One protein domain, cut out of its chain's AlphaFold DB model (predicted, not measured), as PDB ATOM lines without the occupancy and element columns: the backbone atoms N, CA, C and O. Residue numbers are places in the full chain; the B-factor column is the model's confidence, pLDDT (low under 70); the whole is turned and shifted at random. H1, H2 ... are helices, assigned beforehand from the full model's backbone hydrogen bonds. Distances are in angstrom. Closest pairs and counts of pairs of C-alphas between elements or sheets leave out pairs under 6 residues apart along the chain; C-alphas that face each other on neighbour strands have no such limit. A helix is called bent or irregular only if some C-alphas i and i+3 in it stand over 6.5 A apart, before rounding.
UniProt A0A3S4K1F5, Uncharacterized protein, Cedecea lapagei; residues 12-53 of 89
ATOM      1  N   ASN A  12     103.289   3.739  60.594       81.81
ATOM      2  CA  ASN A  12     102.806   4.262  61.864       81.81
ATOM      3  C   ASN A  12     101.978   5.553  61.654       81.81
ATOM      4  O   ASN A  12     102.077   6.259  60.643       81.81
ATOM      5  N   ALA A  13     101.165   5.918  62.650       85.31
ATOM      6  CA  ALA A  13     100.303   7.102  62.581       85.31
ATOM      7  C   ALA A  13     101.076   8.416  62.325       85.31
ATOM      8  O   ALA A  13     100.555   9.347  61.700       85.31
ATOM      9  N   ARG A  14     102.335   8.496  62.776       86.00
ATOM     10  CA  ARG A  14     103.213   9.655  62.574       86.00
ATOM     11  C   ARG A  14     103.655   9.770  61.113       86.00
ATOM     12  O   ARG A  14     103.657  10.882  60.581       86.00
ATOM     13  N   ASN A  15     103.952   8.659  60.449       87.44
ATOM     14  CA  ASN A  15     104.330   8.626  59.039       87.44
ATOM     15  C   ASN A  15     103.143   8.949  58.130       87.44
ATOM     16  O   ASN A  15     103.279   9.805  57.255       87.44
ATOM     17  N   ARG A  16     101.941   8.437  58.430       86.50
ATOM     18  CA  ARG A  16     100.708   8.861  57.736       86.50
ATOM     19  C   ARG A  16     100.465  10.367  57.846       86.50
ATOM     20  O   ARG A  16     100.136  11.027  56.859       86.50
ATOM     21  N   ARG A  17     100.677  10.950  59.033       89.62
ATOM     22  CA  ARG A  17     100.576  12.407  59.235       89.62
ATOM     23  C   ARG A  17     101.634  13.168  58.428       89.62
ATOM     24  O   ARG A  17     101.313  14.199  57.837       89.62
ATOM     25  N   ARG A  18     102.881  12.686  58.400       90.62
ATOM     26  CA  ARG A  18     103.966  13.287  57.602       90.62
ATOM     27  C   ARG A  18     103.655  13.243  56.107       90.62
ATOM     28  O   ARG A  18     103.791  14.278  55.465       90.62
ATOM     29  N   ALA A  19     103.167  12.117  55.586       88.69
ATOM     30  CA  ALA A  19     102.787  11.964  54.183       88.69
ATOM     31  C   ALA A  19     101.687  12.960  53.774       88.69
ATOM     32  O   ALA A  19     101.846  13.686  52.794       88.69
ATOM     33  N   ARG A  20     100.626  13.096  54.587       88.75
ATOM     34  CA  ARG A  20      99.556  14.088  54.353       88.75
ATOM     35  C   ARG A  20     100.085  15.526  54.333       88.75
ATOM     36  O   ARG A  20      99.754  16.293  53.434       88.75
ATOM     37  N   ARG A  21     100.948  15.894  55.289       89.88
ATOM     38  CA  ARG A  21     101.562  17.235  55.335       89.88
ATOM     39  C   ARG A  21     102.529  17.482  54.178       89.88
ATOM     40  O   ARG A  21     102.618  18.607  53.703       89.88
ATOM     41  N   ALA A  22     103.261  16.464  53.735       88.94
ATOM     42  CA  ALA A  22     104.165  16.573  52.596       88.94
ATOM     43  C   ALA A  22     103.396  16.836  51.295       88.94
ATOM     44  O   ALA A  22     103.824  17.676  50.510       88.94
ATOM     45  N   LEU A  23     102.245  16.185  51.098       84.88
ATOM     46  CA  LEU A  23     101.359  16.435  49.956       84.88
ATOM     47  C   LEU A  23     100.819  17.873  49.958       84.88
ATOM     48  O   LEU A  23     100.959  18.571  48.958       84.88
ATOM     49  N   GLN A  24     100.312  18.348  51.102       84.00
ATOM     50  CA  GLN A  24      99.837  19.733  51.245       84.00
ATOM     51  C   GLN A  24     100.947  20.762  50.986       84.00
ATOM     52  O   GLN A  24     100.741  21.745  50.282       84.00
ATOM     53  N   ARG A  25     102.154  20.522  51.516       82.44
ATOM     54  CA  ARG A  25     103.312  21.398  51.278       82.44
ATOM     55  C   ARG A  25     103.766  21.380  49.825       82.44
ATOM     56  O   ARG A  25     104.151  22.426  49.324       82.44
ATOM     57  N   LYS A  26     103.738  20.225  49.152       81.69
ATOM     58  CA  LYS A  26     104.096  20.127  47.729       81.69
ATOM     59  C   LYS A  26     103.156  20.954  46.856       81.69
ATOM     60  O   LYS A  26     103.658  21.641  45.976       81.69
ATOM     61  N   GLN A  27     101.849  20.924  47.122       75.06
ATOM     62  CA  GLN A  27     100.885  21.783  46.423       75.06
ATOM     63  C   GLN A  27     101.177  23.264  46.678       75.06
ATOM     64  O   GLN A  27     101.476  23.990  45.738       75.06
ATOM     65  N   ALA A  28     101.236  23.683  47.945       76.56
ATOM     66  CA  ALA A  28     101.481  25.087  48.282       76.56
ATOM     67  C   ALA A  28     102.820  25.618  47.732       76.56
ATOM     68  O   ALA A  28     102.895  26.746  47.264       76.56
ATOM     69  N   MET A  29     103.885  24.809  47.760       76.00
ATOM     70  CA  MET A  29     105.221  25.222  47.318       76.00
ATOM     71  C   MET A  29     105.362  25.282  45.788       76.00
ATOM     72  O   MET A  29     106.202  26.036  45.294       76.00
ATOM     73  N   GLN A  30     104.571  24.504  45.036       73.38
ATOM     74  CA  GLN A  30     104.552  24.586  43.571       73.38
ATOM     75  C   GLN A  30     103.971  25.920  43.105       73.38
ATOM     76  O   GLN A  30     104.612  26.598  42.298       73.38
ATOM     77  N   ASP A  31     102.837  26.330  43.670       73.94
ATOM     78  CA  ASP A  31     102.176  27.589  43.314       73.94
ATOM     79  C   ASP A  31     103.048  28.794  43.685       73.94
ATOM     80  O   ASP A  31     103.288  29.681  42.866       73.94
ATOM     81  N   ASP A  32     103.643  28.764  44.877       78.44
ATOM     82  CA  ASP A  32     104.542  29.809  45.364       78.44
ATOM     83  C   ASP A  32     105.819  29.935  44.520       78.44
ATOM     84  O   ASP A  32     106.295  31.036  44.228       78.44
ATOM     85  N   SER A  33     106.408  28.801  44.121       80.06
ATOM     86  CA  SER A  33     107.593  28.808  43.265       80.06
ATOM     87  C   SER A  33     107.263  29.307  41.864       80.06
ATOM     88  O   SER A  33     108.119  29.949  41.248       80.06
ATOM     89  N   LEU A  34     106.084  28.974  41.336       81.94
ATOM     90  CA  LEU A  34     105.650  29.417  40.020       81.94
ATOM     91  C   LEU A  34     105.362  30.919  40.032       81.94
ATOM     92  O   LEU A  34     105.905  31.633  39.192       81.94
ATOM     93  N   ALA A  35     104.620  31.410  41.026       82.12
ATOM     94  CA  ALA A  35     104.334  32.829  41.212       82.12
ATOM     95  C   ALA A  35     105.623  33.659  41.304       82.12
ATOM     96  O   ALA A  35     105.773  34.652  40.594       82.12
ATOM     97  N   ARG A  36     106.613  33.203  42.087       80.88
ATOM     98  CA  ARG A  36     107.931  33.858  42.172       80.88
ATOM     99  C   ARG A  36     108.677  33.876  40.837       80.88
ATOM    100  O   ARG A  36     109.288  34.886  40.498       80.88
ATOM    101  N   LYS A  37     108.632  32.784  40.064       80.44
ATOM    102  CA  LYS A  37     109.264  32.718  38.734       80.44
ATOM    103  C   LYS A  37     108.579  33.645  37.732       80.44
ATOM    104  O   LYS A  37     109.268  34.292  36.951       80.44
ATOM    105  N   VAL A  38     107.249  33.708  37.751       83.12
ATOM    106  CA  VAL A  38     106.460  34.589  36.880       83.12
ATOM    107  C   VAL A  38     106.724  36.049  37.227       83.12
ATOM    108  O   VAL A  38     107.076  36.814  36.335       83.12
ATOM    109  N   ALA A  39     106.673  36.414  38.511       80.75
ATOM    110  CA  ALA A  39     107.013  37.758  38.972       80.75
ATOM    111  C   ALA A  39     108.434  38.157  38.543       80.75
ATOM    112  O   ALA A  39     108.613  39.207  37.939       80.75
ATOM    113  N   HIS A  40     109.429  37.284  38.735       75.25
ATOM    114  CA  HIS A  40     110.804  37.555  38.304       75.25
ATOM    115  C   HIS A  40     110.938  37.709  36.776       75.25
ATOM    116  O   HIS A  40     111.775  38.479  36.312       75.25
ATOM    117  N   LYS A  41     110.156  36.979  35.968       75.88
ATOM    118  CA  LYS A  41     110.185  37.127  34.502       75.88
ATOM    119  C   LYS A  41     109.484  38.398  34.019       75.88
ATOM    120  O   LYS A  41     109.953  38.999  33.061       75.88
ATOM    121  N   LEU A  42     108.379  38.784  34.657       75.31
ATOM    122  CA  LEU A  42     107.592  39.966  34.288       75.31
ATOM    123  C   LEU A  42     108.223  41.271  34.772       75.31
ATOM    124  O   LEU A  42     108.109  42.281  34.091       75.31
ATOM    125  N   SER A  43     108.897  41.245  35.922       67.50
ATOM    126  CA  SER A  43     109.508  42.436  36.519       67.50
ATOM    127  C   SER A  43     110.703  42.964  35.713       67.50
ATOM    128  O   SER A  43     111.165  44.072  35.941       67.50
ATOM    129  N   GLY A  44     111.229  42.189  34.752       62.78
ATOM    130  CA  GLY A  44     112.413  42.591  33.982       62.78
ATOM    131  C   GLY A  44     113.657  42.801  34.856       62.78
ATOM    132  O   GLY A  44     114.655  43.346  34.388       62.78
ATOM    133  N   ASP A  45     113.598  42.369  36.120       59.59
ATOM    134  CA  ASP A  45     114.617  42.648  37.112       59.59
ATOM    135  C   ASP A  45     115.889  41.890  36.752       59.59
ATOM    136  O   ASP A  45     115.997  40.664  36.894       59.59
ATOM    137  N   VAL A  46     116.883  42.659  36.313       61.53
ATOM    138  CA  VAL A  46     118.294  42.315  36.439       61.53
ATOM    139  C   VAL A  46     118.469  41.755  37.845       61.53
ATOM    140  O   VAL A  46     118.291  42.473  38.829       61.53
ATOM    141  N   SER A  47     118.734  40.447  37.947       68.69
ATOM    142  CA  SER A  47     118.759  39.737  39.226       68.69
ATOM    143  C   SER A  47     119.553  40.556  40.238       68.69
ATOM    144  O   SER A  47     120.626  41.038  39.895       68.69
ATOM    145  N   VAL A  48     119.080  40.698  41.479       67.12
ATOM    146  CA  VAL A  48     119.722  41.541  42.516       67.12
ATOM    147  C   VAL A  48     121.245  41.323  42.606       67.12
ATOM    148  O   VAL A  48     121.997  42.255  42.869       67.12
ATOM    149  N   ARG A  49     121.720  40.104  42.310       65.00
ATOM    150  CA  ARG A  49     123.147  39.768  42.163       65.00
ATOM    151  C   ARG A  49     123.852  40.484  41.004       65.00
ATOM    152  O   ARG A  49     124.950  40.978  41.205       65.00
ATOM    153  N   VAL A  50     123.241  40.535  39.824       66.62
ATOM    154  CA  VAL A  50     123.755  41.237  38.640       66.62
ATOM    155  C   VAL A  50     123.716  42.748  38.859       66.62
ATOM    156  O   VAL A  50     124.719  43.406  38.617       66.62
ATOM    157  N   ALA A  51     122.625  43.292  39.409       67.94
ATOM    158  CA  ALA A  51     122.543  44.717  39.735       67.94
ATOM    159  C   ALA A  51     123.622  45.111  40.758       67.94
ATOM    160  O   ALA A  51     124.333  46.098  40.581       67.94
ATOM    161  N   LYS A  52     123.819  44.276  41.787       68.69
ATOM    162  CA  LYS A  52     124.875  44.469  42.781       68.69
ATOM    163  C   LYS A  52     126.275  44.342  42.178       68.69
ATOM    164  O   LYS A  52     127.123  45.155  42.520       68.69
ATOM    165  N   ALA A  53     126.504  43.394  41.268       66.75
ATOM    166  CA  ALA A  53     127.777  43.243  40.562       66.75
ATOM    167  C   ALA A  53     128.092  44.450  39.663       66.75
ATOM    168  O   ALA A  53     129.219  44.925  39.665       66.75
TER     169      ALA A  53
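Overview. This is residues 12 to 53 of the 89 residues of an uncharacterized protein of Cedecea lapagei (UniProt A0A3S4K1F5). One long helix, H1, runs nearly the whole length of an extended, open model, and a tight link turns aside from its end to a short helix, H2, which stands away from it. Nothing packs on H1, and there is no core. The printed part has 42 residues with two named helices, H1 then H2, and no named strand; its class is all helix. The whole is extended, with a radius of gyration of the C-alphas of 16.9 A, and its outline is a rod spanning 51 by 20 by 5 A.

Arrangement. After Asn 12 comes H1, residues 13 to 42, the longest helix. The tight link of 5 residues, residues 43 to 47, joins it to H2, residues 48 to 53. H1 and H2 are apart, with no C-alpha of the one within 8 A of the other. Residues 12 to 53 stand free, with no C-alpha 8 or more apart along the chain within 10 A. In both H1 and H2, every O i to N i+4 pair is within hydrogen-bond range. Neither helix is bent or irregular.

Along the chain. H1 begins at C-alpha 13, (100.303, 7.102, 62.581), and ends at C-alpha 42, (107.592, 39.966, 34.288); its 30 residues measure 44.0 A from first to last C-alpha. H2 has 6 residues and measures 8.5 A, from C-alpha 48 at (119.722, 41.541, 42.516) to C-alpha 53 at (127.777, 43.243, 40.562).

Size, cuts and confidence. The two C-alphas farthest apart are those of Asn 12 and Ala 53, the first and last printed residues, at 51.0 A. The printed part has no cut and no long link. The mean pLDDT of the printed part is 77.8; H1 has a mean of 82 and H2 of 67. The model's confidence is low, under 70, in residues 43 to 53, of which 48 to 53 belong to H2.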